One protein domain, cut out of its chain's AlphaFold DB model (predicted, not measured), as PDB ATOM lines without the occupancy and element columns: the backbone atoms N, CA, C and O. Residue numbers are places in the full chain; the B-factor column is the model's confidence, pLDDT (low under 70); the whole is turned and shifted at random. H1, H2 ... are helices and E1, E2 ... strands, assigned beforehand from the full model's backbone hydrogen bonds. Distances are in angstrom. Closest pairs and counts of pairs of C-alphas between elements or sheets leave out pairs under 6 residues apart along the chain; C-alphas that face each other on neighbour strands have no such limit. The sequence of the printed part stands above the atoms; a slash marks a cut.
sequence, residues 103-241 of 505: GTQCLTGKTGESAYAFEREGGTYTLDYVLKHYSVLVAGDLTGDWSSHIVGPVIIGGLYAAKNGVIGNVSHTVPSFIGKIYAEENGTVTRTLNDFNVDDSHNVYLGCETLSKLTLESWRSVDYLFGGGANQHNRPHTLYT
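This is residues 103 to 241 of the 505 residues of a protein of Bifidobacterium canis (UniProt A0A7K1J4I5). The chain is wound in a short stack of turns, a small solenoid, with E1 and E2, then E4, E6, E8 and E9 laid parallel one beyond the next in a twisted branched sheet, and E3, E5 and E7 forming a second parallel wall. E4 bends by 114 degrees at residue 157, with E1 beside its first part and E2 beside its last; H3 and H4 lie in the turn between E8 and E9, while H1 and H2 are at the side of the stack, and residues 110 to 115 and 124 to 129 stick out. The printed part has 139 residues with four named helices and nine named strands, in the order H1 H2 E1 E2 E3 E4 E5 E6 E7 E8 H3 H4 E9; the small sheet runs E3 E5 E7. The class is mixed, helices and strands, with under half of the residues in named elements. The whole is compact and rounded, with a radius of gyration of the C-alphas of 14.4 A and spans of 39 by 35 by 31 A.

In the branched sheet, E4 is the longest strand, residues 154 to 162, 13.5 A from C-alpha 154 at (-41.908, 71.649, 83.201) to C-alpha 162. E6, residues 176 to 181, is 13.2 A long, and E9, residues 238 to 241, is 10.1 A long and ends at C-alpha 241, (-41.134, 72.827, 98.262). E1 holds residues 136 to 138, E2 142 to 144 and E8 204 to 206. The other sheet has E3, residues 149 to 151, E5, 166 to 168, and E7, 195 to 197. H4, residues 216 to 227, is the longest helix at 15.5 A; H2, residues 127 to 133, is 10.0 A long. H3 holds residues 209 to 213, and H1 residues 117 to 120, beginning at (-47.705, 68.678, 95.554).

E4 has three neighbours. E1, beside residues 154 to 156, and E2, beside 160 to 162, lie on one side of it, and E6 on the other side. E1 and E4 are parallel, with N 138 and O 155 at 2.8 A; E2 and E4 are parallel, with N 142 and O 159 at 2.9 A. E1 and E2 meet only through their link. E4 and E6 are parallel, with N 156 and O 177 at 2.9 A and N 160 and O 180 at 2.8 A. E6 and E8 are parallel, with N 205 and O 176 at 2.8 A. E8 and E9 are parallel, with N 206 and O 239 at 2.8 A. E8, H3, H4 and E9 make a strand-helix-strand unit, two parallel neighbour strands with helices between, and its crossover is right-handed. H3 is on the branched sheet, over none of its strands, at a height of 4.0 A, only just above the sheet's level; the closest C-alphas of H3 and E6 are those of Thr 210 and Lys 180, 6.1 A apart. H4 only grazes both sheets; its closest C-alpha pair with E7 is Phe 226 and Phe 196, 5.9 A. H1 and H2 only graze the branched sheet, with residues 117 to 118 and 130 to 133. E3 and E5 are parallel, with N 150 and O 166 at 2.9 A; E5 and E7 are parallel with no N and O pair within hydrogen-bond range, and C-alphas 166 and 195 face each other at 5.1 A. Every O i to N i+4 pair is within hydrogen-bond range in H2, against 7 of 8 in H4 and 0 of 1 in H3, where 2 of 2 O i to N i+3 pairs are; H1 is too short for an O i to N i+4 pair.

The two C-alphas farthest apart are those of Gly 112 and Asp 145, 42.2 A. The printed part has no cut. The link from E6 to E7, 13 residues, is long. Residues 106 to 107 pair with residues 240 to 241 of E9, parallel. The mean pLDDT of the printed part is 72.1, and 68 residues are under 70, among them residues 183 to 201 and 211 to 237.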
ATOM      1  N   GLY A 103     -44.537  83.850  99.839       52.56
ATOM      2  CA  GLY A 103     -43.457  82.967  99.393       52.56
ATOM      3  C   GLY A 103     -42.307  82.613 100.345       52.56
ATOM      4  O   GLY A 103     -41.412  81.904  99.923       52.56
ATOM      5  N   THR A 104     -42.238  83.051 101.599       56.62
ATOM      6  CA  THR A 104     -40.954  83.009 102.345       56.62
ATOM      7  C   THR A 104     -40.681  81.719 103.130       56.62
ATOM      8  O   THR A 104     -39.738  81.666 103.918       56.62
ATOM      9  N   GLN A 105     -41.480  80.666 102.938       65.62
ATOM     10  CA  GLN A 105     -41.371  79.419 103.701       65.62
ATOM     11  C   GLN A 105     -41.341  78.191 102.788       65.62
ATOM     12  O   GLN A 105     -42.093  78.097 101.820       65.62
ATOM     13  N   CYS A 106     -40.480  77.233 103.133       77.50
ATOM     14  CA  CYS A 106     -40.430  75.925 102.488       77.50
ATOM     15  C   CYS A 106     -41.641  75.088 102.927       77.50
ATOM     16  O   CYS A 106     -41.740  74.686 104.087       77.50
ATOM     17  N   LEU A 107     -42.562  74.835 102.002       76.75
ATOM     18  CA  LEU A 107     -43.755  74.031 102.221       76.75
ATOM     19  C   LEU A 107     -43.387  72.554 102.366       76.75
ATOM     20  O   LEU A 107     -42.666  71.982 101.541       76.75
ATOM     21  N   THR A 108     -43.953  71.936 103.395       66.94
ATOM     22  CA  THR A 108     -43.911  70.493 103.642       66.94
ATOM     23  C   THR A 108     -45.312  69.908 103.481       66.94
ATOM     24  O   THR A 108     -46.307  70.635 103.574       66.94
ATOM     25  N   GLY A 109     -45.401  68.610 103.181       60.72
ATOM     26  CA  GLY A 109     -46.687  67.919 103.063       60.72
ATOM     27  C   GLY A 109     -47.547  68.057 104.327       60.72
ATOM     28  O   GLY A 109     -47.034  68.048 105.447       60.72
ATOM     29  N   LYS A 110     -48.867  68.178 104.150       55.56
ATOM     30  CA  LYS A 110     -49.830  68.184 105.259       55.56
ATOM     31  C   LYS A 110     -50.165  66.756 105.681       55.56
ATOM     32  O   LYS A 110     -50.272  65.858 104.850       55.56
ATOM     33  N   THR A 111     -50.367  66.543 106.978       48.88
ATOM     34  CA  THR A 111     -50.792  65.245 107.516       48.88
ATOM     35  C   THR A 111     -52.163  64.860 106.943       48.88
ATOM     36  O   THR A 111     -53.116  65.615 107.101       48.88
ATOM     37  N   GLY A 112     -52.266  63.693 106.298       50.84
ATOM     38  CA  GLY A 112     -53.520  63.188 105.716       50.84
ATOM     39  C   GLY A 112     -53.757  63.529 104.236       50.84
ATOM     40  O   GLY A 112     -54.755  63.082 103.683       50.84
ATOM     41  N   GLU A 113     -52.848  64.257 103.583       61.72
ATOM     42  CA  GLU A 113     -52.819  64.462 102.126       61.72
ATOM     43  C   GLU A 113     -51.589  63.757 101.528       61.72
ATOM     44  O   GLU A 113     -50.683  63.356 102.267       61.72
ATOM     45  N   SER A 114     -51.514  63.618 100.194       66.62
ATOM     46  CA  SER A 114     -50.246  63.212  99.569       66.62
ATOM     47  C   SER A 114     -49.133  64.156 100.024       66.62
ATOM     48  O   SER A 114     -49.311  65.378 100.060       66.62
ATOM     49  N   ALA A 115     -47.964  63.597 100.346       75.62
ATOM     50  CA  ALA A 115     -46.778  64.388 100.645       75.62
ATOM     51  C   ALA A 115     -46.350  65.245  99.440       75.62
ATOM     52  O   ALA A 115     -45.783  66.324  99.629       75.62
ATOM     53  N   TYR A 116     -46.695  64.822  98.219       86.44
ATOM     54  CA  TYR A 116     -46.250  65.433  96.973       86.44
ATOM     55  C   TYR A 116     -47.278  66.407  96.397       86.44
ATOM     56  O   TYR A 116     -48.443  66.068  96.195       86.44
ATOM     57  N   ALA A 117     -46.843  67.641  96.124       87.06
ATOM     58  CA  ALA A 117     -47.705  68.678  95.554       87.06
ATOM     59  C   ALA A 117     -48.262  68.285  94.185       87.06
ATOM     60  O   ALA A 117     -49.406  68.606  93.899       87.06
ATOM     61  N   PHE A 118     -47.495  67.540  93.389       92.31
ATOM     62  CA  PHE A 118     -47.901  67.053  92.076       92.31
ATOM     63  C   PHE A 118     -49.260  66.344  92.120       92.31
ATOM     64  O   PHE A 118     -50.154  66.722  91.378       92.31
ATOM     65  N   GLU A 119     -49.460  65.396  93.039       91.06
ATOM     66  CA  GLU A 119     -50.741  64.683  93.176       91.06
ATOM     67  C   GLU A 119     -51.849  65.574  93.749       91.06
ATOM     68  O   GLU A 119     -52.993  65.497  93.311       91.06
ATOM     69  N   ARG A 120     -51.519  66.458  94.702       87.19
ATOM     70  CA  ARG A 120     -52.493  67.414  95.268       87.19
ATOM     71  C   ARG A 120     -53.016  68.404  94.225       87.19
ATOM     72  O   ARG A 120     -54.145  68.866  94.341       87.19
ATOM     73  N   GLU A 121     -52.204  68.699  93.218       85.94
ATOM     74  CA  GLU A 121     -52.530  69.552  92.071       85.94
ATOM     75  C   GLU A 121     -53.174  68.747  90.916       85.94
ATOM     76  O   GLU A 121     -53.334  69.259  89.812       85.94
ATOM     77  N   GLY A 122     -53.556  67.482  91.152       89.00
ATOM     78  CA  GLY A 122     -54.247  66.621  90.182       89.00
ATOM     79  C   GLY A 122     -53.329  65.813  89.258       89.00
ATOM     80  O   GLY A 122     -53.799  65.213  88.291       89.00
ATOM     81  N   GLY A 123     -52.027  65.795  89.539       92.69
ATOM     82  CA  GLY A 123     -51.028  65.015  88.822       92.69
ATOM     83  C   GLY A 123     -51.164  63.511  89.025       92.69
ATOM     84  O   GLY A 123     -51.465  63.046  90.122       92.69
ATOM     85  N   THR A 124     -50.877  62.731  87.979       94.12
ATOM     86  CA  THR A 124     -50.750  61.268  88.084       94.12
ATOM     87  C   THR A 124     -49.426  60.797  87.495       94.12
ATOM     88  O   THR A 124     -48.942  61.338  86.498       94.12
ATOM     89  N   TYR A 125     -48.823  59.770  88.098       94.94
ATOM     90  CA  TYR A 125     -47.557  59.178  87.644       94.94
ATOM     91  C   TYR A 125     -47.768  58.208  86.473       94.94
ATOM     92  O   TYR A 125     -47.325  57.059  86.500       94.94
ATOM     93  N   THR A 126     -48.480  58.665  85.445       95.62
ATOM     94  CA  THR A 126     -48.747  57.902  84.224       95.62
ATOM     95  C   THR A 126     -48.082  58.578  83.036       95.62
ATOM     96  O   THR A 126     -48.020  59.809  82.971       95.62
ATOM     97  N   LEU A 127     -47.583  57.790  82.081       95.81
ATOM     98  CA  LEU A 127     -47.047  58.349  80.840       95.81
ATOM     99  C   LEU A 127     -48.122  59.162  80.107       95.81
ATOM    100  O   LEU A 127     -47.813  60.231  79.600       95.81
ATOM    101  N   ASP A 128     -49.384  58.723  80.124       93.69
ATOM    102  CA  ASP A 128     -50.491  59.453  79.491       93.69
ATOM    103  C   ASP A 128     -50.587  60.890  80.013       93.69
ATOM    104  O   ASP A 128     -50.544  61.860  79.255       93.69
ATOM    105  N   TYR A 129     -50.640  61.029  81.339       95.06
ATOM    106  CA  TYR A 129     -50.748  62.326  81.981       95.06
ATOM    107  C   TYR A 129     -49.506  63.184  81.736       95.06
ATOM    108  O   TYR A 129     -49.629  64.349  81.358       95.06
ATOM    109  N   VAL A 130     -48.309  62.622  81.920       96.44
ATOM    110  CA  VAL A 130     -47.060  63.377  81.764       96.44
ATOM    111  C   VAL A 130     -46.902  63.883  80.330       96.44
ATOM    112  O   VAL A 130     -46.630  65.065  80.131       96.44
ATOM    113  N   LEU A 131     -47.131  63.028  79.330       95.50
ATOM    114  CA  LEU A 131     -46.956  63.374  77.917       95.50
ATOM    115  C   LEU A 131     -48.033  64.339  77.387       95.50
ATOM    116  O   LEU A 131     -47.806  65.040  76.399       95.50
ATOM    117  N   LYS A 132     -49.200  64.410  78.036       92.56
ATOM    118  CA  LYS A 132     -50.249  65.395  77.725       92.56
ATOM    119  C   LYS A 132     -49.964  66.783  78.288       92.56
ATOM    120  O   LYS A 132     -50.330  67.773  77.661       92.56
ATOM    121  N   HIS A 133     -49.330  66.868  79.455       91.69
ATOM    122  CA  HIS A 133     -49.297  68.118  80.220       91.69
ATOM    123  C   HIS A 133     -47.915  68.761  80.334       91.69
ATOM    124  O   HIS A 133     -47.838  69.966  80.561       91.69
ATOM    125  N   TYR A 134     -46.831  68.002  80.169       93.81
ATOM    126  CA  TYR A 134     -45.476  68.500  80.397       93.81
ATOM    127  C   TYR A 134     -44.623  68.431  79.137       93.81
ATOM    128  O   TYR A 134     -44.531  67.404  78.467       93.81
ATOM    129  N   SER A 135     -43.954  69.544  78.841       93.00
ATOM    130  CA  SER A 135     -42.912  69.619  77.810       93.00
ATOM    131  C   SER A 135     -41.640  68.888  78.243       93.00
ATOM    132  O   SER A 135     -40.995  68.206  77.451       93.00
ATOM    133  N   VAL A 136     -41.289  69.003  79.525       95.25
ATOM    134  CA  VAL A 136     -40.087  68.409  80.107       95.25
ATOM    135  C   VAL A 136     -40.422  67.849  81.481       95.25
ATOM    136  O   VAL A 136     -40.967  68.555  82.327       95.25
ATOM    137  N   LEU A 137     -40.046  66.595  81.709       98.06
ATOM    138  CA  LEU A 137     -39.990  65.951  83.011       98.06
ATOM    139  C   LEU A 137     -38.601  65.324  83.175       98.06
ATOM    140  O   LEU A 137     -38.297  64.306  82.553       98.06
ATOM    141  N   VAL A 138     -37.754  65.929  84.008       98.19
ATOM    142  CA  VAL A 138     -36.416  65.411  84.310       98.19
ATOM    143  C   VAL A 138     -36.163  65.289  85.803       98.19
ATOM    144  O   VAL A 138     -36.505  66.183  86.575       98.19
ATOM    145  N   ALA A 139     -35.542  64.183  86.215       98.00
ATOM    146  CA  ALA A 139     -35.204  63.944  87.620       98.00
ATOM    147  C   ALA A 139     -33.972  64.727  88.091       98.00
ATOM    148  O   ALA A 139     -33.903  65.164  89.237       98.00
ATOM    149  N   GLY A 140     -32.999  64.894  87.203       96.50
ATOM    150  CA  GLY A 140     -31.774  65.646  87.410       96.50
ATOM    151  C   GLY A 140     -31.812  66.991  86.698       96.50
ATOM    152  O   GLY A 140     -32.808  67.716  86.748       96.50
ATOM    153  N   ASP A 141     -30.697  67.327  86.062       94.12
ATOM    154  CA  ASP A 141     -30.450  68.670  85.554       94.12
ATOM    155  C   ASP A 141     -31.041  68.896  84.155       94.12
ATOM    156  O   ASP A 141     -31.107  67.985  83.321       94.12
ATOM    157  N   LEU A 142     -31.419  70.151  83.906       92.12
ATOM    158  CA  LEU A 142     -31.732  70.697  82.593       92.12
ATOM    159  C   LEU A 142     -30.711  71.787  82.247       92.12
ATOM    160  O   LEU A 142     -30.700  72.866  82.847       92.12
ATOM    161  N   THR A 143     -29.862  71.502  81.265       87.44
ATOM    162  CA  THR A 143     -28.765  72.370  80.822       87.44
ATOM    163  C   THR A 143     -28.832  72.627  79.316       87.44
ATOM    164  O   THR A 143     -29.707  72.116  78.622       87.44
ATOM    165  N   GLY A 144     -27.880  73.405  78.796       79.50
ATOM    166  CA  GLY A 144     -27.686  73.624  77.360       79.50
ATOM    167  C   GLY A 144     -28.040  75.043  76.925       79.50
ATOM    168  O   GLY A 144     -28.824  75.734  77.574       79.50
ATOM    169  N   ASP A 145     -27.443  75.509  75.828       68.12
ATOM    170  CA  ASP A 145     -27.557  76.913  75.404       68.12
ATOM    171  C   ASP A 145     -28.986  77.298  74.955       68.12
ATOM    172  O   ASP A 145     -29.377  78.456  75.105       68.12
ATOM    173  N   TRP A 146     -29.782  76.335  74.467       60.53
ATOM    174  CA  TRP A 146     -31.165  76.534  73.995       60.53
ATOM    175  C   TRP A 146     -32.233  75.946  74.924       60.53
ATOM    176  O   TRP A 146     -33.423  76.091  74.649       60.53
ATOM    177  N   SER A 147     -31.839  75.390  76.078       58.03
ATOM    178  CA  SER A 147     -32.768  75.105  77.195       58.03
ATOM    179  C   SER A 147     -33.528  76.348  77.677       58.03
ATOM    180  O   SER A 147     -34.424  76.267  78.508       58.03
ATOM    181  N   SER A 148     -33.172  77.498  77.116       61.88
ATOM    182  CA  SER A 148     -33.784  78.785  77.279       61.88
ATOM    183  C   SER A 148     -35.105  79.001  76.545       61.88
ATOM    184  O   SER A 148     -35.748  79.982  76.857       61.88
ATOM    185  N   HIS A 149     -35.562  78.181  75.601       77.75
ATOM    186  CA  HIS A 149     -36.882  78.397  74.986       77.75
ATOM    187  C   HIS A 149     -37.740  77.140  75.124       77.75
ATOM    188  O   HIS A 149     -37.669  76.238  74.291       77.75
ATOM    189  N   ILE A 150     -38.536  77.086  76.195       83.56
ATOM    190  CA  ILE A 150     -39.438  75.971  76.497       83.56
ATOM    191  C   ILE A 150     -40.873  76.483  76.535       83.56
ATOM    192  O   ILE A 150     -41.257  77.253  77.412       83.56
ATOM    193  N   VAL A 151     -41.679  76.029  75.586       83.81
ATOM    194  CA  VAL A 151     -43.089  76.383  75.467       83.81
ATOM    195  C   VAL A 151     -43.937  75.298  76.122       83.81
ATOM    196  O   VAL A 151     -44.198  74.261  75.516       83.81
ATOM    197  N   GLY A 152     -44.354  75.535  77.365       84.25
ATOM    198  CA  GLY A 152     -45.223  74.649  78.144       84.25
ATOM    199  C   GLY A 152     -44.695  74.341  79.553       84.25
ATOM    200  O   GLY A 152     -43.612  74.801  79.919       84.25
ATOM    201  N   PRO A 153     -45.456  73.571  80.355       87.94
ATOM    202  CA  PRO A 153     -45.083  73.229  81.726       87.94
ATOM    203  C   PRO A 153     -43.857  72.324  81.818       87.94
ATOM    204  O   PRO A 153     -43.610  71.500  80.927       87.94
ATOM    205  N   VAL A 154     -43.121  72.438  82.927       91.62
ATOM    206  CA  VAL A 154     -41.908  71.649  83.201       91.62
ATOM    207  C   VAL A 154     -41.890  71.075  84.615       91.62
ATOM    208  O   VAL A 154     -42.409  71.683  85.550       91.62
ATOM    209  N   ILE A 155     -41.231  69.931  84.781       95.50
ATOM    210  CA  ILE A 155     -40.811  69.366  86.066       95.50
ATOM    211  C   ILE A 155     -39.314  69.093  85.969       95.50
ATOM    212  O   ILE A 155     -38.882  68.238  85.201       95.50
ATOM    213  N   ILE A 156     -38.522  69.829  86.741       94.88
ATOM    214  CA  ILE A 156     -37.063  69.710  86.782       94.88
ATOM    215  C   ILE A 156     -36.671  69.425  88.226       94.88
ATOM    216  O   ILE A 156     -36.845  70.281  89.088       94.88
ATOM    217  N   GLY A 157     -36.170  68.225  88.516       95.25
ATOM    218  CA  GLY A 157     -35.763  67.842  89.871       95.25
ATOM    219  C   GLY A 157     -34.431  68.448  90.310       95.25
ATOM    220  O   GLY A 157     -34.257  68.781  91.484       95.25
ATOM    221  N   GLY A 158     -33.506  68.622  89.368       93.06
ATOM    222  CA  GLY A 158     -32.170  69.158  89.598       93.06
ATOM    223  C   GLY A 158     -32.029  70.640  89.259       93.06
ATOM    224  O   GLY A 158     -32.926  71.457  89.490       93.06
ATOM    225  N   LEU A 159     -30.850  70.989  88.752       88.25
ATOM    226  CA  LEU A 159     -30.482  72.335  88.344       88.25
ATOM    227  C   LEU A 159     -31.045  72.675  86.967       88.25
ATOM    228  O   LEU A 159     -30.745  72.014  85.977       88.25
ATOM    229  N   TYR A 160     -31.777  73.782  86.899       86.94
ATOM    230  CA  TYR A 160     -32.045  74.490  85.659       86.94
ATOM    231  C   TYR A 160     -30.950  75.534  85.412       86.94
ATOM    232  O   TYR A 160     -30.867  76.556  86.103       86.94
ATOM    233  N   ALA A 161     -30.092  75.259  84.428       78.75
ATOM    234  CA  ALA A 161     -28.953  76.094  84.053       78.75
ATOM    235  C   ALA A 161     -29.025  76.511  82.576       78.75
ATOM    236  O   ALA A 161     -28.136  76.205  81.778       78.75
ATOM    237  N   ALA A 162     -30.083  77.239  82.217       67.81
ATOM    238  CA  ALA A 162     -30.204  77.873  80.909       67.81
ATOM    239  C   ALA A 162     -29.610  79.287  80.907       67.81
ATOM    240  O   ALA A 162     -29.845  80.095  81.815       67.81
ATOM    241  N   LYS A 163     -28.894  79.634  79.835       61.44
ATOM    242  CA  LYS A 163     -28.511  81.023  79.554       61.44
ATOM    243  C   LYS A 163     -29.663  81.699  78.801       61.44
ATOM    244  O   LYS A 163     -29.951  81.301  77.680       61.44
ATOM    245  N   ASN A 164     -30.275  82.744  79.369       56.94
ATOM    246  CA  ASN A 164     -31.345  83.542  78.733       56.94
ATOM    247  C   ASN A 164     -32.695  82.831  78.545       56.94
ATOM    248  O   ASN A 164     -33.322  82.995  77.504       56.94
ATOM    249  N   GLY A 165     -33.143  82.074  79.553       57.28
ATOM    250  CA  GLY A 165     -34.355  81.260  79.479       57.28
ATOM    251  C   GLY A 165     -35.719  81.949  79.581       57.28
ATOM    252  O   GLY A 165     -35.893  82.952  80.270       57.28
ATOM    253  N   VAL A 166     -36.678  81.349  78.886       62.34
ATOM    254  CA  VAL A 166     -38.114  81.583  78.753       62.34
ATOM    255  C   VAL A 166     -38.743  80.198  78.891       62.34
ATOM    256  O   VAL A 166     -38.478  79.300  78.090       62.34
ATOM    257  N   ILE A 167     -39.542  80.025  79.936       70.31
ATOM    258  CA  ILE A 167     -40.361  78.834  80.152       70.31
ATOM    259  C   ILE A 167     -41.812  79.311  80.195       70.31
ATOM    260  O   ILE A 167     -42.112  80.311  80.842       70.31
ATOM    261  N   GLY A 168     -42.714  78.602  79.527       61.97
ATOM    262  CA  GLY A 168     -44.133  78.959  79.465       61.97
ATOM    263  C   GLY A 168     -44.495  79.603  78.129       61.97
ATOM    264  O   GLY A 168     -44.010  79.176  77.089       61.97
ATOM    265  N   ASN A 169     -45.361  80.614  78.136       65.06
ATOM    266  CA  ASN A 169     -45.884  81.300  76.947       65.06
ATOM    267  C   ASN A 169     -46.956  80.530  76.149       65.06
ATOM    268  O   ASN A 169     -47.158  80.773  74.959       65.06
ATOM    269  N   VAL A 170     -47.674  79.631  76.822       65.31
ATOM    270  CA  VAL A 170     -48.918  78.998  76.357       65.31
ATOM    271  C   VAL A 170     -49.856  78.812  77.547       65.31
ATOM    272  O   VAL A 170     -49.391  78.637  78.669       65.31
ATOM    273  N   SER A 171     -51.168  78.846  77.311       70.94
ATOM    274  CA  SER A 171     -52.152  78.463  78.333       70.94
ATOM    275  C   SER A 171     -51.998  76.978  78.667       70.94
ATOM    276  O   SER A 171     -51.777  76.160  77.770       70.94
ATOM    277  N   HIS A 172     -52.072  76.635  79.950       75.50
ATOM    278  CA  HIS A 172     -51.895  75.273  80.443       75.50
ATOM    279  C   HIS A 172     -52.640  75.066  81.764       75.50
ATOM    280  O   HIS A 172     -52.932  76.011  82.491       75.50
ATOM    281  N   THR A 173     -52.913  73.803  82.091       80.88
ATOM    282  CA  THR A 173     -53.778  73.405  83.215       80.88
ATOM    283  C   THR A 173     -53.025  72.798  84.399       80.88
ATOM    284  O   THR A 173     -53.645  72.203  85.274       80.88
ATOM    285  N   VAL A 174     -51.690  72.865  84.403       86.75
ATOM    286  CA  VAL A 174     -50.856  72.230  85.436       86.75
ATOM    287  C   VAL A 174     -49.757  73.165  85.944       86.75
ATOM    288  O   VAL A 174     -49.296  74.029  85.190       86.75
ATOM    289  N   PRO A 175     -49.303  73.001  87.200       87.44
ATOM    290  CA  PRO A 175     -48.177  73.754  87.737       87.44
ATOM    291  C   PRO A 175     -46.835  73.263  87.181       87.44
ATOM    292  O   PRO A 175     -46.676  72.093  86.818       87.44
ATOM    293  N   SER A 176     -45.847  74.160  87.187       88.75
ATOM    294  CA  SER A 176     -44.446  73.837  86.881       88.75
ATOM    295  C   SER A 176     -43.602  73.723  88.148       88.75
ATOM    296  O   SER A 176     -43.891  74.381  89.148       88.75
ATOM    297  N   PHE A 177     -42.526  72.937  88.086       90.69
ATOM    298  CA  PHE A 177     -41.567  72.771  89.174       90.69
ATOM    299  C   PHE A 177     -40.116  72.867  88.711       90.69
ATOM    300  O   PHE A 177     -39.724  72.226  87.736       90.69
ATOM    301  N   ILE A 178     -39.311  73.620  89.463       89.31
ATOM    302  CA  ILE A 178     -37.862  73.714  89.282       89.31
ATOM    303  C   ILE A 178     -37.169  73.523  90.633       89.31
ATOM    304  O   ILE A 178     -37.237  74.382  91.509       89.31
ATOM    305  N   GLY A 179     -36.464  72.408  90.802       89.56
ATOM    306  CA  GLY A 179     -35.788  72.052  92.045       89.56
ATOM    307  C   GLY A 179     -34.681  73.035  92.413       89.56
ATOM    308  O   GLY A 179     -34.590  73.469  93.562       89.56
ATOM    309  N   LYS A 180     -33.846  73.431  91.450       85.50
ATOM    310  CA  LYS A 180     -32.789  74.423  91.680       85.50
ATOM    311  C   LYS A 180     -32.667  75.362  90.494       85.50
ATOM    312  O   LYS A 180     -32.608  74.923  89.350       85.50
ATOM    313  N   ILE A 181     -32.547  76.653  90.776       78.06
ATOM    314  CA  ILE A 181     -32.167  77.657  89.781       78.06
ATOM    315  C   ILE A 181     -30.695  78.023  89.946       78.06
ATOM    316  O   ILE A 181     -30.159  78.032  91.059       78.06
ATOM    317  N   TYR A 182     -30.034  78.332  88.834       72.50
ATOM    318  CA  TYR A 182     -28.687  78.883  88.874       72.50
ATOM    319  C   TYR A 182     -28.710  80.314  89.438       72.50
ATOM    320  O   TYR A 182     -29.449  81.175  88.956       72.50
ATOM    321  N   ALA A 183     -27.866  80.568  90.436       65.56
ATOM    322  CA  ALA A 183     -27.557  81.898  90.946       65.56
ATOM    323  C   ALA A 183     -26.034  82.080  90.922       65.56
ATOM    324  O   ALA A 183     -25.293  81.146  91.235       65.56
ATOM    325  N   GLU A 184     -25.573  83.268  90.536       65.75
ATOM    326  CA  GLU A 184     -24.166  83.655  90.633       65.75
ATOM    327  C   GLU A 184     -23.688  83.644  92.098       65.75
ATOM    328  O   GLU A 184     -24.492  83.712  93.028       65.75
ATOM    329  N   GLU A 185     -22.368  83.624  92.323       64.50
ATOM    330  CA  GLU A 185     -21.769  83.651  93.673       64.50
ATOM    331  C   GLU A 185     -22.199  84.865  94.514       64.50
ATOM    332  O   GLU A 185     -22.229  84.801  95.741       64.50
ATOM    333  N   ASN A 186     -22.566  85.972  93.864       60.69
ATOM    334  CA  ASN A 186     -23.096  87.176  94.510       60.69
ATOM    335  C   ASN A 186     -24.601  87.069  94.869       60.69
ATOM    336  O   ASN A 186     -25.191  88.049  95.323       60.69
ATOM    337  N   GLY A 187     -25.226  85.906  94.644       57.03
ATOM    338  CA  GLY A 187     -26.646  85.639  94.878       57.03
ATOM    339  C   GLY A 187     -27.591  86.256  93.842       57.03
ATOM    340  O   GLY A 187     -28.801  86.287  94.066       57.03
ATOM    341  N   THR A 188     -27.061  86.761  92.722       61.56
ATOM    342  CA  THR A 188     -27.856  87.243  91.589       61.56
ATOM    343  C   THR A 188     -28.353  86.051  90.793       61.56
ATOM    344  O   THR A 188     -27.565  85.248  90.292       61.56
ATOM    345  N   VAL A 189     -29.664  85.955  90.599       60.44
ATOM    346  CA  VAL A 189     -30.214  85.079  89.562       60.44
ATOM    347  C   VAL A 189     -29.872  85.726  88.225       60.44
ATOM    348  O   VAL A 189     -30.517  86.688  87.803       60.44
ATOM    349  N   THR A 190     -28.805  85.263  87.570       50.75
ATOM    350  CA  THR A 190     -28.540  85.632  86.172       50.75
ATOM    351  C   THR A 190     -29.778  85.363  85.345       50.75
ATOM    352  O   THR A 190     -30.491  84.425  85.658       50.75
ATOM    353  N   ARG A 191     -29.990  86.200  84.321       51.59
ATOM    354  CA  ARG A 191     -31.051  86.258  83.288       51.59
ATOM    355  C   ARG A 191     -31.592  84.897  82.787       51.59
ATOM    356  O   ARG A 191     -31.580  84.635  81.596       51.59
ATOM    357  N   THR A 192     -32.022  83.995  83.646       51.12
ATOM    358  CA  THR A 192     -32.360  82.602  83.322       51.12
ATOM    359  C   THR A 192     -33.870  82.449  83.139       51.12
ATOM    360  O   THR A 192     -34.328  81.426  82.642       51.12
ATOM    361  N   LEU A 193     -34.642  83.481  83.496       54.09
ATOM    362  CA  LEU A 193     -36.100  83.476  83.539       54.09
ATOM    363  C   LEU A 193     -36.601  84.877  83.165       54.09
ATOM    364  O   LEU A 193     -37.008  85.627  84.035       54.09
ATOM    365  N   ASN A 194     -36.464  85.303  81.908       43.75
ATOM    366  CA  ASN A 194     -36.874  86.663  81.513       43.75
ATOM    367  C   ASN A 194     -38.388  86.787  81.274       43.75
ATOM    368  O   ASN A 194     -38.900  87.902  81.266       43.75
ATOM    369  N   ASP A 195     -39.079  85.666  81.058       49.81
ATOM    370  CA  ASP A 195     -40.505  85.635  80.736       49.81
ATOM    371  C   ASP A 195     -41.078  84.271  81.158       49.81
ATOM    372  O   ASP A 195     -41.167  83.339  80.358       49.81
ATOM    373  N   PHE A 196     -41.363  84.100  82.454       56.09
ATOM    374  CA  PHE A 196     -42.145  82.952  82.918       56.09
ATOM    375  C   PHE A 196     -43.623  83.291  82.714       56.09
ATOM    376  O   PHE A 196     -44.325  83.699  83.637       56.09
ATOM    377  N   ASN A 197     -44.081  83.219  81.463       53.06
ATOM    378  CA  ASN A 197     -45.474  83.480  81.120       53.06
ATOM    379  C   ASN A 197     -46.290  82.215  81.407       53.06
ATOM    380  O   ASN A 197     -46.650  81.465  80.499       53.06
ATOM    381  N   VAL A 198     -46.478  81.930  82.693       53.69
ATOM    382  CA  VAL A 198     -47.463  80.949  83.143       53.69
ATOM    383  C   VAL A 198     -48.848  81.474  82.829       53.69
ATOM    384  O   VAL A 198     -49.114  82.669  82.952       53.69
ATOM    385  N   ASP A 199     -49.737  80.568  82.442       57.31
ATOM    386  CA  ASP A 199     -51.163  80.830  82.559       57.31
ATOM    387  C   ASP A 199     -51.436  81.371  83.975       57.31
ATOM    388  O   ASP A 199     -51.012  80.756  84.958       57.31
ATOM    389  N   ASP A 200     -52.111  82.523  84.090       57.12
ATOM    390  CA  ASP A 200     -52.338  83.231  85.363       57.12
ATOM    391  C   ASP A 200     -53.156  82.386  86.387       57.12
ATOM    392  O   ASP A 200     -53.468  82.844  87.485       57.12
ATOM    393  N   SER A 201     -53.508  81.143  86.045       62.62
ATOM    394  CA  SER A 201     -54.309  80.205  86.830       62.62
ATOM    395  C   SER A 201     -53.532  79.174  87.670       62.62
ATOM    396  O   SER A 201     -54.163  78.550  88.520       62.62
ATOM    397  N   HIS A 202     -52.209  78.981  87.502       73.00
ATOM    398  CA  HIS A 202     -51.485  77.878  88.177       73.00
ATOM    399  C   HIS A 202     -50.158  78.269  88.834       73.00
ATOM    400  O   HIS A 202     -49.331  78.957  88.241       73.00
ATOM    401  N   ASN A 203     -49.925  77.749  90.044       77.31
ATOM    402  CA  ASN A 203     -48.726  78.017  90.839       77.31
ATOM    403  C   ASN A 203     -47.428  77.565  90.152       77.31
ATOM    404  O   ASN A 203     -47.385  76.572  89.420       77.31
ATOM    405  N   VAL A 204     -46.336  78.253  90.488       80.12
ATOM    406  CA  VAL A 204     -44.972  77.837  90.142       80.12
ATOM    407  C   VAL A 204     -44.276  77.368  91.404       80.12
ATOM    408  O   VAL A 204     -44.216  78.096  92.393       80.12
ATOM    409  N   TYR A 205     -43.735  76.156  91.369       85.44
ATOM    410  CA  TYR A 205     -43.022  75.572  92.492       85.44
ATOM    411  C   TYR A 205     -41.510  75.642  92.283       85.44
ATOM    412  O   TYR A 205     -40.988  75.238  91.245       85.44
ATOM    413  N   LEU A 206     -40.791  76.102  93.300       84.94
ATOM    414  CA  LEU A 206     -39.332  76.120  93.334       84.94
ATOM    415  C   LEU A 206     -38.819  75.254  94.486       84.94
ATOM    416  O   LEU A 206     -39.425  75.196  95.555       84.94
ATOM    417  N   GLY A 207     -37.682  74.586  94.313       86.81
ATOM    418  CA  GLY A 207     -37.051  73.878  95.425       86.81
ATOM    419  C   GLY A 207     -36.524  74.845  96.482       86.81
ATOM    420  O   GLY A 207     -36.118  75.976  96.195       86.81
ATOM    421  N   CYS A 208     -36.519  74.397  97.734       84.19
ATOM    422  CA  CYS A 208     -36.255  75.262  98.882       84.19
ATOM    423  C   CYS A 208     -34.801  75.741  98.970       84.19
ATOM    424  O   CYS A 208     -34.535  76.745  99.623       84.19
ATOM    425  N   GLU A 209     -33.862  75.078  98.282       78.25
ATOM    426  CA  GLU A 209     -32.481  75.567  98.149       78.25
ATOM    427  C   GLU A 209     -32.445  76.974  97.527       78.25
ATOM    428  O   GLU A 209     -31.608  77.795  97.903       78.25
ATOM    429  N   THR A 210     -33.408  77.286  96.657       71.88
ATOM    430  CA  THR A 210     -33.561  78.607  96.042       71.88
ATOM    431  C   THR A 210     -33.701  79.713  97.090       71.88
ATOM    432  O   THR A 210     -33.065  80.752  96.952       71.88
ATOM    433  N   LEU A 211     -34.430  79.477  98.190       67.69
ATOM    434  CA  LEU A 211     -34.602  80.461  99.270       67.69
ATOM    435  C   LEU A 211     -33.266  80.894  99.889       67.69
ATOM    436  O   LEU A 211     -33.098  82.052 100.253       67.69
ATOM    437  N   SER A 212     -32.311  79.968  99.997       63.84
ATOM    438  CA  SER A 212     -31.021  80.215 100.653       63.84
ATOM    439  C   SER A 212     -30.010  80.973  99.788       63.84
ATOM    440  O   SER A 212     -29.020  81.479 100.311       63.84
ATOM    441  N   LYS A 213     -30.247  81.053  98.472       64.00
ATOM    442  CA  LYS A 213     -29.311  81.641  97.500       64.00
ATOM    443  C   LYS A 213     -29.703  83.039  97.028       64.00
ATOM    444  O   LYS A 213     -28.901  83.695  96.370       64.00
ATOM    445  N   LEU A 214     -30.912  83.498  97.343       62.50
ATOM    446  CA  LEU A 214     -31.409  84.796  96.896       62.50
ATOM    447  C   LEU A 214     -30.987  85.912  97.853       62.50
ATOM    448  O   LEU A 214     -31.235  85.858  99.057       62.50
ATOM    449  N   THR A 215     -30.413  86.979  97.301       59.09
ATOM    450  CA  THR A 215     -30.345  88.268  98.004       59.09
ATOM    451  C   THR A 215     -31.738  88.907  98.087       59.09
ATOM    452  O   THR A 215     -32.617  88.599  97.284       59.09
ATOM    453  N   LEU A 216     -31.955  89.851  99.012       55.00
ATOM    454  CA  LEU A 216     -33.232  90.580  99.134       55.00
ATOM    455  C   LEU A 216     -33.619  91.337  97.843       55.00
ATOM    456  O   LEU A 216     -34.800  91.482  97.534       55.00
ATOM    457  N   GLU A 217     -32.636  91.812  97.072       53.88
ATOM    458  CA  GLU A 217     -32.875  92.424  95.757       53.88
ATOM    459  C   GLU A 217     -33.254  91.375  94.705       53.88
ATOM    460  O   GLU A 217     -34.198  91.586  93.945       53.88
ATOM    461  N   SER A 218     -32.606  90.205  94.726       56.53
ATOM    462  CA  SER A 218     -32.952  89.083  93.845       56.53
ATOM    463  C   SER A 218     -34.299  88.455  94.194       56.53
ATOM    464  O   SER A 218     -34.974  87.960  93.302       56.53
ATOM    465  N   TRP A 219     -34.747  88.546  95.449       56.97
ATOM    466  CA  TRP A 219     -36.099  88.160  95.860       56.97
ATOM    467  C   TRP A 219     -37.167  88.962  95.118       56.97
ATOM    468  O   TRP A 219     -38.104  88.388  94.577       56.97
ATOM    469  N   ARG A 220     -36.996  90.289  95.032       53.16
ATOM    470  CA  ARG A 220     -37.902  91.155  94.262       53.16
ATOM    471  C   ARG A 220     -37.845  90.852  92.774       53.16
ATOM    472  O   ARG A 220     -38.857  91.002  92.108       53.16
ATOM    473  N   SER A 221     -36.692  90.431  92.255       56.25
ATOM    474  CA  SER A 221     -36.581  89.960  90.876       56.25
ATOM    475  C   SER A 221     -37.291  88.626  90.678       56.25
ATOM    476  O   SER A 221     -38.054  88.528  89.742       56.25
ATOM    477  N   VAL A 222     -37.140  87.633  91.552       57.62
ATOM    478  CA  VAL A 222     -37.873  86.355  91.463       57.62
ATOM    479  C   VAL A 222     -39.382  86.593  91.564       57.62
ATOM    480  O   VAL A 222     -40.122  86.159  90.692       57.62
ATOM    481  N   ASP A 223     -39.837  87.380  92.536       54.44
ATOM    482  CA  ASP A 223     -41.250  87.752  92.667       54.44
ATOM    483  C   ASP A 223     -41.745  88.569  91.455       54.44
ATOM    484  O   ASP A 223     -42.857  88.379  90.995       54.44
ATOM    485  N   TYR A 224     -40.910  89.416  90.842       53.38
ATOM    486  CA  TYR A 224     -41.244  90.123  89.595       53.38
ATOM    487  C   TYR A 224     -41.289  89.187  88.374       53.38
ATOM    488  O   TYR A 224     -42.177  89.325  87.533       53.38
ATOM    489  N   LEU A 225     -40.354  88.236  88.286       55.50
ATOM    490  CA  LEU A 225     -40.180  87.288  87.180       55.50
ATOM    491  C   LEU A 225     -41.242  86.184  87.180       55.50
ATOM    492  O   LEU A 225     -41.610  85.704  86.111       55.50
ATOM    493  N   PHE A 226     -41.736  85.804  88.359       55.91
ATOM    494  CA  PHE A 226     -42.750  84.766  88.537       55.91
ATOM    495  C   PHE A 226     -44.109  85.303  89.020       55.91
ATOM    496  O   PHE A 226     -45.070  84.539  89.051       55.91
ATOM    497  N   GLY A 227     -44.215  86.587  89.396       48.81
ATOM    498  CA  GLY A 227     -45.377  87.093  90.141       48.81
ATOM    499  C   GLY A 227     -45.720  88.594  90.081       48.81
ATOM    500  O   GLY A 227     -46.749  88.954  90.649       48.81
ATOM    501  N   GLY A 228     -45.003  89.506  89.394       45.34
ATOM    502  CA  GLY A 228     -45.445  90.909  89.491       45.34
ATOM    503  C   GLY A 228     -44.727  92.009  88.722       45.34
ATOM    504  O   GLY A 228     -43.828  92.650  89.247       45.34
ATOM    505  N   GLY A 229     -45.307  92.428  87.594       41.03
ATOM    506  CA  GLY A 229     -45.399  93.861  87.296       41.03
ATOM    507  C   GLY A 229     -46.421  94.522  88.234       41.03
ATOM    508  O   GLY A 229     -47.440  93.919  88.550       41.03
ATOM    509  N   ALA A 230     -46.175  95.761  88.666       40.81
ATOM    510  CA  ALA A 230     -46.855  96.457  89.774       40.81
ATOM    511  C   ALA A 230     -48.400  96.648  89.706       40.81
ATOM    512  O   ALA A 230     -48.935  97.369  90.538       40.81
ATOM    513  N   ASN A 231     -49.130  96.045  88.759       41.50
ATOM    514  CA  ASN A 231     -50.548  96.336  88.494       41.50
ATOM    515  C   ASN A 231     -51.438  95.099  88.210       41.50
ATOM    516  O   ASN A 231     -52.330  95.199  87.371       41.50
ATOM    517  N   GLN A 232     -51.231  93.927  88.823       47.81
ATOM    518  CA  GLN A 232     -52.068  92.745  88.515       47.81
ATOM    519  C   GLN A 232     -52.329  91.886  89.769       47.81
ATOM    520  O   GLN A 232     -51.481  91.109  90.183       47.81
ATOM    521  N   HIS A 233     -53.505  92.021  90.390       40.22
ATOM    522  CA  HIS A 233     -53.869  91.402  91.681       40.22
ATOM    523  C   HIS A 233     -54.277  89.912  91.631       40.22
ATOM    524  O   HIS A 233     -54.760  89.398  92.633       40.22
ATOM    525  N   ASN A 234     -54.109  89.217  90.501       45.66
ATOM    526  CA  ASN A 234     -54.736  87.907  90.272       45.66
ATOM    527  C   ASN A 234     -53.797  86.869  89.622       45.66
ATOM    528  O   ASN A 234     -54.241  86.091  88.787       45.66
ATOM    529  N   ARG A 235     -52.498  86.905  89.955       53.03
ATOM    530  CA  ARG A 235     -51.459  86.034  89.374       53.03
ATOM    531  C   ARG A 235     -51.064  84.864  90.284       53.03
ATOM    532  O   ARG A 235     -51.250  84.967  91.498       53.03
ATOM    533  N   PRO A 236     -50.513  83.778  89.708       54.62
ATOM    534  CA  PRO A 236     -50.127  82.580  90.437       54.62
ATOM    535  C   PRO A 236     -49.042  82.853  91.472       54.62
ATOM    536  O   PRO A 236     -48.203  83.740  91.312       54.62
ATOM    537  N   HIS A 237     -49.049  82.068  92.546       64.38
ATOM    538  CA  HIS A 237     -48.064  82.205  93.606       64.38
ATOM    539  C   HIS A 237     -46.798  81.414  93.271       64.38
ATOM    540  O   HIS A 237     -46.858  80.266  92.822       64.38
ATOM    541  N   THR A 238     -45.638  82.014  93.551       74.25
ATOM    542  CA  THR A 238     -44.394  81.249  93.672       74.25
ATOM    543  C   THR A 238     -44.387  80.559  95.028       74.25
ATOM    544  O   THR A 238     -44.391  81.214  96.075       74.25
ATOM    545  N   LEU A 239     -44.388  79.232  95.008       78.81
ATOM    546  CA  LEU A 239     -44.384  78.378  96.187       78.81
ATOM    547  C   LEU A 239     -43.062  77.617  96.262       78.81
ATOM    548  O   LEU A 239     -42.471  77.283  95.241       78.81
ATOM    549  N   TYR A 240     -42.599  77.314  97.471       81.12
ATOM    550  CA  TYR A 240     -41.327  76.619  97.664       81.12
ATOM    551  C   TYR A 240     -41.566  75.250  98.280       81.12
ATOM    552  O   TYR A 240     -42.220  75.161  99.310       81.12
ATOM    553  N   THR A 241     -41.052  74.177  97.687       86.00
ATOM    554  CA  THR A 241     -41.134  72.827  98.262       86.00
ATOM    555  C   THR A 241     -40.062  71.912  97.679       86.00
ATOM    556  O   THR A 241     -39.722  72.014  96.508       86.00
TER     557      THR A 241